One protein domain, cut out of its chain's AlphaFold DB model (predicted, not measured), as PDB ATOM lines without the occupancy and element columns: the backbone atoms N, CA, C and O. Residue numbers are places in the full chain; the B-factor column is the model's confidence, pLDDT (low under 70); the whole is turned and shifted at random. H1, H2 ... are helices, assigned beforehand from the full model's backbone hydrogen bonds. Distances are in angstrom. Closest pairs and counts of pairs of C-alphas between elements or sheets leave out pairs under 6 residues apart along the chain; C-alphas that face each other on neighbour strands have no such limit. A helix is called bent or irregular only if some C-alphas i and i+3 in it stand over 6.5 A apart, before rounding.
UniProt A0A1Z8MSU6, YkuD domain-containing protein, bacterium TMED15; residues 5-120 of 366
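This is residues 5 to 120 of the 366 residues of the protein "YkuD domain-containing protein" of bacterium TMED15 (UniProt A0A1Z8MSU6). A long kinked helix, H4, forms the core, with H3 and H5 folded back along it; short H2 packs on H3 and H4, and residues 5 to 16 of H1 stick out. The printed part has 116 residues, with five named helices, H1 to H5 in chain order: all helix. It is only just compact, close to loose, with a radius of gyration of the C-alphas of 16.0 A, spanning 51 by 29 by 28 A.

H4, residues 59 to 86, measures 39.2 A, with a kink of 42 degrees near residue 70; it is irregular, C-alphas 60 and 63 being 7.7 A apart. H3, residues 37 to 55, 26.5 A, is only just irregular: C-alphas 50 and 53 are 6.7 A apart. H5, residues 94 to 115, 30.9 A, ends at C-alpha (45.074, 45.427, 26.684). H1, residues 5 to 24, 28.8 A, begins at C-alpha (38.457, 56.035, 5.874). H2 is residues 26 to 32.

H4 and H3 form a hairpin, closest at the C-alphas of Pro 53 and Ser 65, 4.8 A. H4 touches H5 with residues 73 to 84 alone, opposite ways at 20 degrees, a shallow tilt. Every O i to N i+4 pair is within hydrogen-bond range in H1, H2 and H5, but 13 of 15 in H3 and 20 of 24 in H4.

The printed part has no cut and no long link; pLDDT is under 70 in 36 residues, among them 5 to 20.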
ATOM      1  N   ASN A   5      37.634  57.102   5.302       58.38
ATOM      2  CA  ASN A   5      38.457  56.035   5.874       58.38
ATOM      3  C   ASN A   5      39.212  56.461   7.141       58.38
ATOM      4  O   ASN A   5      39.448  55.638   8.027       58.38
ATOM      5  N   HIS A   6      39.587  57.736   7.254       53.28
ATOM      6  CA  HIS A   6      40.291  58.258   8.422       53.28
ATOM      7  C   HIS A   6      39.340  58.411   9.610       53.28
ATOM      8  O   HIS A   6      39.708  58.074  10.734       53.28
ATOM      9  N   LEU A   7      38.098  58.836   9.353       55.16
ATOM     10  CA  LEU A   7      37.055  58.939  10.374       55.16
ATOM     11  C   LEU A   7      36.606  57.550  10.859       55.16
ATOM     12  O   LEU A   7      36.490  57.337  12.061       55.16
ATOM     13  N   GLN A   8      36.444  56.574   9.955       54.47
ATOM     14  CA  GLN A   8      36.152  55.187  10.339       54.47
ATOM     15  C   GLN A   8      37.281  54.550  11.157       54.47
ATOM     16  O   GLN A   8      36.998  53.893  12.155       54.47
ATOM     17  N   ARG A   9      38.554  54.759  10.793       51.56
ATOM     18  CA  ARG A   9      39.688  54.262  11.592       51.56
ATOM     19  C   ARG A   9      39.761  54.920  12.968       51.56
ATOM     20  O   ARG A   9      40.030  54.213  13.933       51.56
ATOM     21  N   LEU A  10      39.482  56.223  13.066       53.44
ATOM     22  CA  LEU A  10      39.441  56.934  14.346       53.44
ATOM     23  C   LEU A  10      38.320  56.392  15.242       53.44
ATOM     24  O   LEU A  10      38.562  56.070  16.398       53.44
ATOM     25  N   VAL A  11      37.116  56.213  14.686       57.41
ATOM     26  CA  VAL A  11      35.955  55.670  15.408       57.41
ATOM     27  C   VAL A  11      36.196  54.222  15.831       57.41
ATOM     28  O   VAL A  11      35.899  53.872  16.965       57.41
ATOM     29  N   ILE A  12      36.778  53.379  14.975       53.16
ATOM     30  CA  ILE A  12      37.112  51.991  15.323       53.16
ATOM     31  C   ILE A  12      38.189  51.946  16.417       53.16
ATOM     32  O   ILE A  12      38.073  51.141  17.336       53.16
ATOM     33  N   PHE A  13      39.204  52.813  16.363       53.84
ATOM     34  CA  PHE A  13      40.269  52.895  17.369       53.84
ATOM     35  C   PHE A  13      39.767  53.401  18.736       53.84
ATOM     36  O   PHE A  13      40.086  52.814  19.774       53.84
ATOM     37  N   GLU A  14      38.927  54.438  18.736       57.31
ATOM     38  CA  GLU A  14      38.229  54.971  19.915       57.31
ATOM     39  C   GLU A  14      37.286  53.923  20.520       57.31
ATOM     40  O   GLU A  14      37.333  53.640  21.717       57.31
ATOM     41  N   MET A  15      36.486  53.261  19.681       56.19
ATOM     42  CA  MET A  15      35.541  52.233  20.112       56.19
ATOM     43  C   MET A  15      36.279  51.022  20.694       56.19
ATOM     44  O   MET A  15      35.905  50.534  21.760       56.19
ATOM     45  N   PHE A  16      37.376  50.585  20.069       55.50
ATOM     46  CA  PHE A  16      38.221  49.517  20.602       55.50
ATOM     47  C   PHE A  16      38.780  49.894  21.978       55.50
ATOM     48  O   PHE A  16      38.725  49.074  22.889       55.50
ATOM     49  N   SER A  17      39.225  51.141  22.162       62.91
ATOM     50  CA  SER A  17      39.749  51.655  23.436       62.91
ATOM     51  C   SER A  17      38.683  51.732  24.538       62.91
ATOM     52  O   SER A  17      38.957  51.340  25.673       62.91
ATOM     53  N   ILE A  18      37.450  52.124  24.209       65.50
ATOM     54  CA  ILE A  18      36.310  52.126  25.145       65.50
ATOM     55  C   ILE A  18      35.977  50.702  25.610       65.50
ATOM     56  O   ILE A  18      35.779  50.471  26.805       65.50
ATOM     57  N   PHE A  19      35.980  49.723  24.699       67.38
ATOM     58  CA  PHE A  19      35.766  48.319  25.062       67.38
ATOM     59  C   PHE A  19      36.841  47.803  26.029       67.38
ATOM     60  O   PHE A  19      36.505  47.100  26.984       67.38
ATOM     61  N   LYS A  20      38.114  48.195  25.862       68.94
ATOM     62  CA  LYS A  20      39.186  47.824  26.808       68.94
ATOM     63  C   LYS A  20      38.901  48.325  28.223       68.94
ATOM     64  O   LYS A  20      39.077  47.579  29.182       68.94
ATOM     65  N   ILE A  21      38.433  49.567  28.352       71.50
ATOM     66  CA  ILE A  21      38.121  50.195  29.646       71.50
ATOM     67  C   ILE A  21      36.994  49.432  30.350       71.50
ATOM     68  O   ILE A  21      37.106  49.137  31.538       71.50
ATOM     69  N   PHE A  22      35.953  49.035  29.617       74.75
ATOM     70  CA  PHE A  22      34.859  48.236  30.174       74.75
ATOM     71  C   PHE A  22      35.332  46.903  30.766       74.75
ATOM     72  O   PHE A  22      34.925  46.555  31.874       74.75
ATOM     73  N   PHE A  23      36.225  46.182  30.081       75.44
ATOM     74  CA  PHE A  23      36.784  44.927  30.600       75.44
ATOM     75  C   PHE A  23      37.621  45.133  31.868       75.44
ATOM     76  O   PHE A  23      37.565  44.323  32.794       75.44
ATOM     77  N   LEU A  24      38.357  46.238  31.947       76.06
ATOM     78  CA  LEU A  24      39.177  46.568  33.111       76.06
ATOM     79  C   LEU A  24      38.346  46.989  34.333       76.06
ATOM     80  O   LEU A  24      38.809  46.829  35.461       76.06
ATOM     81  N   LEU A  25      37.106  47.442  34.125       79.75
ATOM     82  CA  LEU A  25      36.158  47.802  35.184       79.75
ATOM     83  C   LEU A  25      35.341  46.618  35.724       79.75
ATOM     84  O   LEU A  25      34.634  46.786  36.719       79.75
ATOM     85  N   ILE A  26      35.445  45.423  35.127       81.25
ATOM     86  CA  ILE A  26      34.682  44.226  35.533       81.25
ATOM     87  C   ILE A  26      34.768  43.937  37.041       81.25
ATOM     88  O   ILE A  26      33.718  43.678  37.628       81.25
ATOM     89  N   PRO A  27      35.936  44.012  37.714       76.88
ATOM     90  CA  PRO A  27      35.988  43.833  39.162       76.88
ATOM     91  C   PRO A  27      35.143  44.873  39.916       76.88
ATOM     92  O   PRO A  27      34.314  44.515  40.747       76.88
ATOM     93  N   GLY A  28      35.269  46.159  39.581       74.38
ATOM     94  CA  GLY A  28      34.475  47.225  40.202       74.38
ATOM     95  C   GLY A  28      32.966  47.047  39.992       74.38
ATOM     96  O   GLY A  28      32.182  47.164  40.937       74.38
ATOM     97  N   ILE A  29      32.561  46.672  38.777       79.62
ATOM     98  CA  ILE A  29      31.163  46.364  38.431       79.62
ATOM     99  C   ILE A  29      30.674  45.125  39.196       79.62
ATOM    100  O   ILE A  29      29.567  45.124  39.733       79.62
ATOM    101  N   GLY A  30      31.505  44.089  39.310       74.00
ATOM    102  CA  GLY A  30      31.216  42.907  40.117       74.00
ATOM    103  C   GLY A  30      30.975  43.269  41.582       74.00
ATOM    104  O   GLY A  30      30.009  42.804  42.180       74.00
ATOM    105  N   GLN A  31      31.781  44.167  42.151       75.50
ATOM    106  CA  GLN A  31      31.607  44.621  43.530       75.50
ATOM    107  C   GLN A  31      30.283  45.378  43.736       75.50
ATOM    108  O   GLN A  31      29.646  45.195  44.773       75.50
ATOM    109  N   LEU A  32      29.824  46.169  42.757       76.19
ATOM    110  CA  LEU A  32      28.509  46.831  42.803       76.19
ATOM    111  C   LEU A  32      27.335  45.842  42.844       76.19
ATOM    112  O   LEU A  32      26.293  46.153  43.415       76.19
ATOM    113  N   MET A  33      27.504  44.648  42.272       73.94
ATOM    114  CA  MET A  33      26.509  43.569  42.334       73.94
ATOM    115  C   MET A  33      26.475  42.873  43.709       73.94
ATOM    116  O   MET A  33      25.622  42.022  43.963       73.94
ATOM    117  N   THR A  34      27.379  43.238  44.623       66.44
ATOM    118  CA  THR A  34      27.377  42.792  46.023       66.44
ATOM    119  C   THR A  34      26.723  43.849  46.922       66.44
ATOM    120  O   THR A  34      26.657  45.024  46.573       66.44
ATOM    121  N   ARG A  35      26.280  43.489  48.139       57.31
ATOM    122  CA  ARG A  35      25.700  44.439  49.126       57.31
ATOM    123  C   ARG A  35      26.702  45.490  49.668       57.31
ATOM    124  O   ARG A  35      26.441  46.111  50.693       57.31
ATOM    125  N   GLN A  36      27.847  45.689  49.011       66.75
ATOM    126  CA  GLN A  36      28.935  46.594  49.397       66.75
ATOM    127  C   GLN A  36      29.099  47.724  48.361       66.75
ATOM    128  O   GLN A  36      30.163  47.891  47.768       66.75
ATOM    129  N   ILE A  37      28.028  48.497  48.141       69.94
ATOM    130  CA  ILE A  37      27.942  49.526  47.086       69.94
ATOM    131  C   ILE A  37      29.038  50.594  47.225       69.94
ATOM    132  O   ILE A  37      29.669  50.939  46.231       69.94
ATOM    133  N   SER A  38      29.317  51.070  48.445       74.12
ATOM    134  CA  SER A  38      30.358  52.084  48.692       74.12
ATOM    135  C   SER A  38      31.738  51.622  48.223       74.12
ATOM    136  O   SER A  38      32.388  52.314  47.448       74.12
ATOM    137  N   LYS A  39      32.129  50.394  48.580       71.56
ATOM    138  CA  LYS A  39      33.406  49.811  48.148       71.56
ATOM    139  C   LYS A  39      33.481  49.608  46.638       71.56
ATOM    140  O   LYS A  39      34.557  49.731  46.070       71.56
ATOM    141  N   GLY A  40      32.362  49.281  45.986       76.44
ATOM    142  CA  GLY A  40      32.312  49.164  44.528       76.44
ATOM    143  C   GLY A  40      32.553  50.499  43.825       76.44
ATOM    144  O   GLY A  40      33.318  50.551  42.865       76.44
ATOM    145  N   ILE A  41      31.964  51.582  44.343       80.62
ATOM    146  CA  ILE A  41      32.167  52.943  43.824       80.62
ATOM    147  C   ILE A  41      33.628  53.380  43.989       80.62
ATOM    148  O   ILE A  41      34.232  53.822  43.010       80.62
ATOM    149  N   ASP A  42      34.214  53.195  45.176       79.88
ATOM    150  CA  ASP A  42      35.613  53.563  45.452       79.88
ATOM    151  C   ASP A  42      36.583  52.857  44.492       79.88
ATOM    152  O   ASP A  42      37.517  53.459  43.959       79.88
ATOM    153  N   LEU A  43      36.325  51.576  44.215       77.56
ATOM    154  CA  LEU A  43      37.150  50.741  43.347       77.56
ATOM    155  C   LEU A  43      37.068  51.161  41.879       77.56
ATOM    156  O   LEU A  43      38.085  51.208  41.185       77.56
ATOM    157  N   ILE A  44      35.865  51.493  41.405       81.75
ATOM    158  CA  ILE A  44      35.649  52.016  40.052       81.75
ATOM    159  C   ILE A  44      36.362  53.356  39.895       81.75
ATOM    160  O   ILE A  44      37.081  53.544  38.914       81.75
ATOM    161  N   LEU A  45      36.221  54.259  40.868       83.56
ATOM    162  CA  LEU A  45      36.852  55.575  40.821       83.56
ATOM    163  C   LEU A  45      38.381  55.464  40.799       83.56
ATOM    164  O   LEU A  45      39.031  56.108  39.975       83.56
ATOM    165  N   LEU A  46      38.951  54.595  41.640       81.62
ATOM    166  CA  LEU A  46      40.389  54.326  41.677       81.62
ATOM    167  C   LEU A  46      40.896  53.732  40.351       81.62
ATOM    168  O   LEU A  46      41.948  54.133  39.853       81.62
ATOM    169  N   THR A  47      40.130  52.813  39.758       80.69
ATOM    170  CA  THR A  47      40.466  52.177  38.473       80.69
ATOM    171  C   THR A  47      40.429  53.195  37.331       80.69
ATOM    172  O   THR A  47      41.355  53.240  36.526       80.69
ATOM    173  N   ILE A  48      39.411  54.061  37.281       83.12
ATOM    174  CA  ILE A  48      39.308  55.142  36.285       83.12
ATOM    175  C   ILE A  48      40.471  56.124  36.442       83.12
ATOM    176  O   ILE A  48      41.133  56.450  35.457       83.12
ATOM    177  N   LEU A  49      40.763  56.554  37.672       84.00
ATOM    178  CA  LEU A  49      41.843  57.499  37.950       84.00
ATOM    179  C   LEU A  49      43.212  56.950  37.525       84.00
ATOM    180  O   LEU A  49      44.016  57.688  36.965       84.00
ATOM    181  N   ALA A  50      43.458  55.656  37.739       80.31
ATOM    182  CA  ALA A  50      44.689  54.997  37.308       80.31
ATOM    183  C   ALA A  50      44.771  54.800  35.781       80.31
ATOM    184  O   ALA A  50      45.871  54.740  35.235       80.31
ATOM    185  N   LEU A  51      43.636  54.721  35.080       80.25
ATOM    186  CA  LEU A  51      43.593  54.564  33.623       80.25
ATOM    187  C   LEU A  51      43.740  55.889  32.865       80.25
ATOM    188  O   LEU A  51      44.276  55.880  31.756       80.25
ATOM    189  N   LEU A  52      43.325  57.022  33.444       80.94
ATOM    190  CA  LEU A  52      43.395  58.337  32.790       80.94
ATOM    191  C   LEU A  52      44.807  58.662  32.240       80.94
ATOM    192  O   LEU A  52      44.924  58.922  31.040       80.94
ATOM    193  N   PRO A  53      45.905  58.570  33.016       77.50
ATOM    194  CA  PRO A  53      47.251  58.874  32.510       77.50
ATOM    195  C   PRO A  53      47.763  57.850  31.485       77.50
ATOM    196  O   PRO A  53      48.678  58.137  30.713       77.50
ATOM    197  N   ILE A  54      47.199  56.640  31.480       73.81
ATOM    198  CA  ILE A  54      47.581  55.554  30.567       73.81
ATOM    199  C   ILE A  54      46.931  55.752  29.196       73.81
ATOM    200  O   ILE A  54      47.579  55.533  28.172       73.81
ATOM    201  N   ILE A  55      45.672  56.192  29.178       73.69
ATOM    202  CA  ILE A  55      44.883  56.384  27.956       73.69
ATOM    203  C   ILE A  55      45.308  57.651  27.218       73.69
ATOM    204  O   ILE A  55      45.507  57.615  26.010       73.69
ATOM    205  N   PHE A  56      45.461  58.766  27.936       75.50
ATOM    206  CA  PHE A  56      45.666  60.066  27.296       75.50
ATOM    207  C   PHE A  56      47.077  60.276  26.729       75.50
ATOM    208  O   PHE A  56      47.262  61.237  25.992       75.50
ATOM    209  N   GLN A  57      48.049  59.410  27.066       65.69
ATOM    210  CA  GLN A  57      49.434  59.409  26.547       65.69
ATOM    211  C   GLN A  57      50.045  60.816  26.372       65.69
ATOM    212  O   GLN A  57      50.756  61.091  25.412       65.69
ATOM    213  N   ASN A  58      49.746  61.722  27.304       74.81
ATOM    214  CA  ASN A  58      50.211  63.103  27.259       74.81
ATOM    215  C   ASN A  58      51.692  63.146  27.662       74.81
ATOM    216  O   ASN A  58      52.062  62.546  28.673       74.81
ATOM    217  N   GLU A  59      52.517  63.884  26.917       74.06
ATOM    218  CA  GLU A  59      53.952  64.042  27.190       74.06
ATOM    219  C   GLU A  59      54.237  64.521  28.622       74.06
ATOM    220  O   GLU A  59      55.167  64.048  29.272       74.06
ATOM    221  N   GLN A  60      53.377  65.382  29.174       77.94
ATOM    222  CA  GLN A  60      53.499  65.867  30.554       77.94
ATOM    223  C   GLN A  60      53.151  64.805  31.610       77.94
ATOM    224  O   GLN A  60      53.501  64.947  32.781       77.94
ATOM    225  N   LEU A  61      52.455  63.739  31.212       74.56
ATOM    226  CA  LEU A  61      51.983  62.669  32.088       74.56
ATOM    227  C   LEU A  61      52.766  61.367  31.906       74.56
ATOM    228  O   LEU A  61      52.386  60.373  32.515       74.56
ATOM    229  N   ILE A  62      53.857  61.337  31.130       75.69
ATOM    230  CA  ILE A  62      54.633  60.109  30.860       75.69
ATOM    231  C   ILE A  62      55.081  59.431  32.160       75.69
ATOM    232  O   ILE A  62      54.873  58.231  32.341       75.69
ATOM    233  N   PHE A  63      55.634  60.201  33.101       75.25
ATOM    234  CA  PHE A  63      56.086  59.673  34.389       75.25
ATOM    235  C   PHE A  63      54.926  59.107  35.223       75.25
ATOM    236  O   PHE A  63      55.010  57.998  35.750       75.25
ATOM    237  N   LEU A  64      53.802  59.829  35.282       77.12
ATOM    238  CA  LEU A  64      52.602  59.376  35.986       77.12
ATOM    239  C   LEU A  64      51.984  58.139  35.314       77.12
ATOM    240  O   LEU A  64      51.563  57.213  35.995       77.12
ATOM    241  N   SER A  65      51.993  58.087  33.982       77.69
ATOM    242  CA  SER A  65      51.561  56.947  33.174       77.69
ATOM    243  C   SER A  65      52.406  55.710  33.465       77.69
ATOM    244  O   SER A  65      51.856  54.628  33.668       77.69
ATOM    245  N   ALA A  66      53.730  55.857  33.569       76.81
ATOM    246  CA  ALA A  66      54.633  54.771  33.945       76.81
ATOM    247  C   ALA A  66      54.340  54.246  35.363       76.81
ATOM    248  O   ALA A  66      54.226  53.035  35.559       76.81
ATOM    249  N   ILE A  67      54.124  55.139  36.335       79.94
ATOM    250  CA  ILE A  67      53.733  54.762  37.704       79.94
ATOM    251  C   ILE A  67      52.380  54.044  37.712       79.94
ATOM    252  O   ILE A  67      52.250  52.978  38.315       79.94
ATOM    253  N   CYS A  68      51.375  54.586  37.023       80.56
ATOM    254  CA  CYS A  68      50.055  53.973  36.928       80.56
ATOM    255  C   CYS A  68      50.132  52.599  36.258       80.56
ATOM    256  O   CYS A  68      49.525  51.658  36.761       80.56
ATOM    257  N   LYS A  69      50.944  52.426  35.208       78.25
ATOM    258  CA  LYS A  69      51.235  51.105  34.636       78.25
ATOM    259  C   LYS A  69      51.864  50.190  35.695       78.25
ATOM    260  O   LYS A  69      51.459  49.047  35.817       78.25
ATOM    261  N   ILE A  70      52.791  50.626  36.536       80.12
ATOM    262  CA  ILE A  70      53.348  49.726  37.565       80.12
ATOM    263  C   ILE A  70      52.297  49.334  38.618       80.12
ATOM    264  O   ILE A  70      52.207  48.164  38.979       80.12
ATOM    265  N   LEU A  71      51.478  50.280  39.080       80.44
ATOM    266  CA  LEU A  71      50.545  50.070  40.195       80.44
ATOM    267  C   LEU A  71      49.227  49.396  39.792       80.44
ATOM    268  O   LEU A  71      48.639  48.665  40.590       80.44
ATOM    269  N   PHE A  72      48.760  49.618  38.565       82.31
ATOM    270  CA  PHE A  72      47.450  49.162  38.102       82.31
ATOM    271  C   PHE A  72      47.212  47.647  38.248       82.31
ATOM    272  O   PHE A  72      46.148  47.288  38.744       82.31
ATOM    273  N   PRO A  73      48.161  46.740  37.936       82.00
ATOM    274  CA  PRO A  73      47.967  45.302  38.122       82.00
ATOM    275  C   PRO A  73      47.730  44.928  39.583       82.00
ATOM    276  O   PRO A  73      46.910  44.063  39.867       82.00
ATOM    277  N   PHE A  74      48.397  45.602  40.523       83.12
ATOM    278  CA  PHE A  74      48.205  45.361  41.953       83.12
ATOM    279  C   PHE A  74      46.826  45.827  42.413       83.12
ATOM    280  O   PHE A  74      46.134  45.093  43.119       83.12
ATOM    281  N   ILE A  75      46.397  47.011  41.962       80.06
ATOM    282  CA  ILE A  75      45.052  47.539  42.225       80.06
ATOM    283  C   ILE A  75      43.997  46.600  41.629       80.06
ATOM    284  O   ILE A  75      43.026  46.255  42.301       80.06
ATOM    285  N   TRP A  76      44.206  46.132  40.400       83.88
ATOM    286  CA  TRP A  76      43.290  45.239  39.698       83.88
ATOM    287  C   TRP A  76      43.202  43.859  40.368       83.88
ATOM    288  O   TRP A  76      42.102  43.361  40.594       83.88
ATOM    289  N   VAL A  77      44.330  43.265  40.773       83.38
ATOM    290  CA  VAL A  77      44.371  41.991  41.518       83.38
ATOM    291  C   VAL A  77      43.681  42.125  42.866       83.38
ATOM    292  O   VAL A  77      42.845  41.288  43.202       83.38
ATOM    293  N   TYR A  78      43.991  43.179  43.624       82.25
ATOM    294  CA  TYR A  78      43.329  43.459  44.896       82.25
ATOM    295  C   TYR A  78      41.810  43.563  44.708       82.25
ATOM    296  O   TYR A  78      41.043  42.927  45.432       82.25
ATOM    297  N   SER A  79      41.387  44.292  43.672       78.56
ATOM    298  CA  SER A  79      39.984  44.452  43.292       78.56
ATOM    299  C   SER A  79      39.327  43.114  42.967       78.56
ATOM    300  O   SER A  79      38.285  42.781  43.524       78.56
ATOM    301  N   ALA A  80      39.948  42.317  42.099       81.44
ATOM    302  CA  ALA A  80      39.436  41.021  41.681       81.44
ATOM    303  C   ALA A  80      39.327  40.053  42.868       81.44
ATOM    304  O   ALA A  80      38.276  39.447  43.068       81.44
ATOM    305  N   VAL A  81      40.364  39.945  43.702       81.00
ATOM    306  CA  VAL A  81      40.351  39.087  44.897       81.00
ATOM    307  C   VAL A  81      39.253  39.515  45.871       81.00
ATOM    308  O   VAL A  81      38.553  38.652  46.395       81.00
ATOM    309  N   ASN A  82      39.059  40.818  46.085       74.50
ATOM    310  CA  ASN A  82      38.011  41.333  46.968       74.50
ATOM    311  C   ASN A  82      36.590  41.069  46.431       74.50
ATOM    312  O   ASN A  82      35.663  40.781  47.189       74.50
ATOM    313  N   VAL A  83      36.419  41.113  45.111       78.25
ATOM    314  CA  VAL A  83      35.166  40.740  44.447       78.25
ATOM    315  C   VAL A  83      34.911  39.253  44.639       78.25
ATOM    316  O   VAL A  83      33.858  38.867  45.140       78.25
ATOM    317  N   PHE A  84      35.891  38.409  44.327       77.31
ATOM    318  CA  PHE A  84      35.768  36.964  44.488       77.31
ATOM    319  C   PHE A  84      35.583  36.530  45.948       77.31
ATOM    320  O   PHE A  84      34.844  35.582  46.193       77.31
ATOM    321  N   SER A  85      36.171  37.232  46.919       70.00
ATOM    322  CA  SER A  85      35.924  36.978  48.345       70.00
ATOM    323  C   SER A  85      34.526  37.422  48.788       70.00
ATOM    324  O   SER A  85      33.967  36.860  49.728       70.00
ATOM    325  N   SER A  86      33.935  38.394  48.088       67.56
ATOM    326  CA  SER A  86      32.551  38.833  48.291       67.56
ATOM    327  C   SER A  86      31.531  37.912  47.602       67.56
ATOM    328  O   SER A  86      30.383  37.833  48.047       67.56
ATOM    329  N   PHE A  87      31.930  37.197  46.544       66.69
ATOM    330  CA  PHE A  87      31.113  36.207  45.839       66.69
ATOM    331  C   PHE A  87      31.379  34.791  46.351       66.69
ATOM    332  O   PHE A  87      32.301  34.096  45.924       66.69
ATOM    333  N   TYR A  88      30.507  34.316  47.238       57.34
ATOM    334  CA  TYR A  88      30.563  32.934  47.696       57.34
ATOM    335  C   TYR A  88      29.992  31.975  46.639       57.34
ATOM    336  O   TYR A  88      28.775  31.805  46.526       57.34
ATOM    337  N   PHE A  89      30.873  31.328  45.872       64.69
ATOM    338  CA  PHE A  89      30.494  30.259  44.945       64.69
ATOM    339  C   PHE A  89      30.320  28.955  45.690       64.69
ATOM    340  O   PHE A  89      31.254  28.325  46.174       64.69
ATOM    341  N   SER A  90      29.073  28.560  45.779       45.97
ATOM    342  CA  SER A  90      28.624  27.710  46.853       45.97
ATOM    343  C   SER A  90      28.657  26.212  46.505       45.97
ATOM    344  O   SER A  90      28.544  25.355  47.374       45.97
ATOM    345  N   TYR A  91      28.891  25.933  45.223       56.44
ATOM    346  CA  TYR A  91      29.162  24.638  44.607       56.44
ATOM    347  C   TYR A  91      30.666  24.307  44.532       56.44
ATOM    348  O   TYR A  91      31.041  23.236  44.056       56.44
ATOM    349  N   LEU A  92      31.547  25.218  44.967       58.66
ATOM    350  CA  LEU A  92      32.994  25.004  44.969       58.66
ATOM    351  C   LEU A  92      33.482  24.761  46.395       58.66
ATOM    352  O   LEU A  92      33.244  25.570  47.288       58.66
ATOM    353  N   ASP A  93      34.210  23.662  46.599       69.56
ATOM    354  CA  ASP A  93      35.002  23.492  47.817       69.56
ATOM    355  C   ASP A  93      36.086  24.588  47.921       69.56
ATOM    356  O   ASP A  93      36.417  25.253  46.936       69.56
ATOM    357  N   VAL A  94      36.660  24.785  49.113       68.50
ATOM    358  CA  VAL A  94      37.645  25.856  49.377       68.50
ATOM    359  C   VAL A  94      38.844  25.785  48.422       68.50
ATOM    360  O   VAL A  94      39.359  26.814  47.982       68.50
ATOM    361  N   THR A  95      39.266  24.577  48.043       71.25
ATOM    362  CA  THR A  95      40.412  24.370  47.151       71.25
ATOM    363  C   THR A  95      40.061  24.740  45.712       71.25
ATOM    364  O   THR A  95      40.844  25.418  45.044       71.25
ATOM    365  N   ARG A  96      38.880  24.344  45.229       73.12
ATOM    366  CA  ARG A  96      38.355  24.687  43.901       73.12
ATOM    367  C   ARG A  96      38.033  26.168  43.794       73.12
ATOM    368  O   ARG A  96      38.348  26.757  42.769       73.12
ATOM    369  N   HIS A  97      37.487  26.775  44.843       75.31
ATOM    370  CA  HIS A  97      37.270  28.214  44.903       75.31
ATOM    371  C   HIS A  97      38.611  28.952  44.809       75.31
ATOM    372  O   HIS A  97      38.778  29.783  43.925       75.31
ATOM    373  N   ARG A  98      39.621  28.570  45.605       76.88
ATOM    374  CA  ARG A  98      40.963  29.173  45.522       76.88
ATOM    375  C   ARG A  98      41.595  29.007  44.136       76.88
ATOM    376  O   ARG A  98      42.202  29.946  43.633       76.88
ATOM    377  N   ARG A  99      41.442  27.836  43.506       83.00
ATOM    378  CA  ARG A  99      41.917  27.589  42.132       83.00
ATOM    379  C   ARG A  99      41.162  28.429  41.104       83.00
ATOM    380  O   ARG A  99      41.801  28.975  40.218       83.00
ATOM    381  N   LEU A 100      39.843  28.565  41.232       79.12
ATOM    382  CA  LEU A 100      39.037  29.411  40.353       79.12
ATOM    383  C   LEU A 100      39.462  30.875  40.467       79.12
ATOM    384  O   LEU A 100      39.692  31.513  39.447       79.12
ATOM    385  N   VAL A 101      39.614  31.388  41.691       81.12
ATOM    386  CA  VAL A 101      40.096  32.756  41.924       81.12
ATOM    387  C   VAL A 101      41.473  32.944  41.302       81.12
ATOM    388  O   VAL A 101      41.678  33.915  40.583       81.12
ATOM    389  N   LEU A 102      42.389  31.990  41.496       82.56
ATOM    390  CA  LEU A 102      43.716  32.037  40.888       82.56
ATOM    391  C   LEU A 102      43.634  32.089  39.354       82.56
ATOM    392  O   LEU A 102      44.239  32.964  38.750       82.56
ATOM    393  N   VAL A 103      42.842  31.212  38.733       82.94
ATOM    394  CA  VAL A 103      42.663  31.162  37.272       82.94
ATOM    395  C   VAL A 103      42.052  32.460  36.740       82.94
ATOM    396  O   VAL A 103      42.585  33.034  35.795       82.94
ATOM    397  N   CYS A 104      40.980  32.963  37.354       79.44
ATOM    398  CA  CYS A 104      40.325  34.203  36.933       79.44
ATOM    399  C   CYS A 104      41.245  35.421  37.077       79.44
ATOM    400  O   CYS A 104      41.293  36.262  36.179       79.44
ATOM    401  N   VAL A 105      41.998  35.510  38.177       83.06
ATOM    402  CA  VAL A 105      42.967  36.590  38.400       83.06
ATOM    403  C   VAL A 105      44.121  36.495  37.398       83.06
ATOM    404  O   VAL A 105      44.499  37.512  36.823       83.06
ATOM    405  N   SER A 106      44.642  35.297  37.120       82.31
ATOM    406  CA  SER A 106      45.696  35.089  36.116       82.31
ATOM    407  C   SER A 106      45.234  35.428  34.696       82.31
ATOM    408  O   SER A 106      45.965  36.094  33.966       82.31
ATOM    409  N   ILE A 107      44.020  35.024  34.306       79.12
ATOM    410  CA  ILE A 107      43.429  35.379  33.005       79.12
ATOM    411  C   ILE A 107      43.222  36.892  32.909       79.12
ATOM    412  O   ILE A 107      43.513  37.487  31.876       79.12
ATOM    413  N   GLY A 108      42.756  37.525  33.984       78.56
ATOM    414  CA  GLY A 108      42.555  38.966  34.024       78.56
ATOM    415  C   GLY A 108      43.848  39.777  33.958       78.56
ATOM    416  O   GLY A 108      43.898  40.763  33.232       78.56
ATOM    417  N   LEU A 109      44.917  39.325  34.619       81.44
ATOM    418  CA  LEU A 109      46.261  39.900  34.481       81.44
ATOM    419  C   LEU A 109      46.821  39.728  33.065       81.44
ATOM    420  O   LEU A 109      47.438  40.644  32.530       81.44
ATOM    421  N   LEU A 110      46.588  38.573  32.436       77.62
ATOM    422  CA  LEU A 110      46.987  38.347  31.049       77.62
ATOM    423  C   LEU A 110      46.218  39.271  30.095       77.62
ATOM    424  O   LEU A 110      46.814  39.874  29.205       77.62
ATOM    425  N   ALA A 111      44.907  39.421  30.304       73.06
ATOM    426  CA  ALA A 111      44.081  40.357  29.553       73.06
ATOM    427  C   ALA A 111      44.561  41.799  29.762       73.06
ATOM    428  O   ALA A 111      44.747  42.515  28.788       73.06
ATOM    429  N   GLU A 112      44.843  42.212  30.997       78.94
ATOM    430  CA  GLU A 112      45.403  43.529  31.313       78.94
ATOM    431  C   GLU A 112      46.722  43.785  30.571       78.94
ATOM    432  O   GLU A 112      46.856  44.812  29.902       78.94
ATOM    433  N   ALA A 113      47.652  42.828  30.597       75.44
ATOM    434  CA  ALA A 113      48.944  42.945  29.930       75.44
ATOM    435  C   ALA A 113      48.809  43.101  28.404       75.44
ATOM    436  O   ALA A 113      49.528  43.901  27.795       75.44
ATOM    437  N   VAL A 114      47.865  42.380  27.791       71.56
ATOM    438  CA  VAL A 114      47.539  42.488  26.359       71.56
ATOM    439  C   VAL A 114      46.834  43.814  26.050       71.56
ATOM    440  O   VAL A 114      47.154  44.478  25.063       71.56
ATOM    441  N   LEU A 115      45.888  44.230  26.893       68.94
ATOM    442  CA  LEU A 115      45.074  45.427  26.684       68.94
ATOM    443  C   LEU A 115      45.891  46.718  26.813       68.94
ATOM    444  O   LEU A 115      45.693  47.621  25.991       68.94
ATOM    445  N   LEU A 116      46.816  46.777  27.780       69.56
ATOM    446  CA  LEU A 116      47.716  47.912  28.015       69.56
ATOM    447  C   LEU A 116      49.030  47.842  27.216       69.56
ATOM    448  O   LEU A 116      49.892  48.700  27.399       69.56
ATOM    449  N   GLY A 117      49.194  46.856  26.325       64.31
ATOM    450  CA  GLY A 117      50.357  46.770  25.431       64.31
ATOM    451  C   GLY A 117      51.683  46.572  26.172       64.31
ATOM    452  O   GLY A 117      52.722  47.070  25.744       64.31
ATOM    453  N   ARG A 118      51.670  45.856  27.304       62.84
ATOM    454  CA  ARG A 118      52.838  45.710  28.190       62.84
ATOM    455  C   ARG A 118      53.997  44.906  27.609       62.84
ATOM    456  O   ARG A 118      55.068  44.858  28.211       62.84
ATOM    457  N   THR A 119      53.822  44.311  26.435       53.53
ATOM    458  CA  THR A 119      54.874  43.602  25.696       53.53
ATOM    459  C   THR A 119      56.066  44.491  25.322       53.53
ATOM    460  O   THR A 119      57.103  43.969  24.923       53.53
ATOM    461  N   GLN A 120      55.948  45.817  25.472       51.91
ATOM    462  CA  GLN A 120      57.010  46.794  25.214       51.91
ATOM    463  C   GLN A 120      57.526  47.543  26.461       51.91
ATOM    464  O   GLN A 120      58.386  48.400  26.297       51.91
TER     465      GLN A 120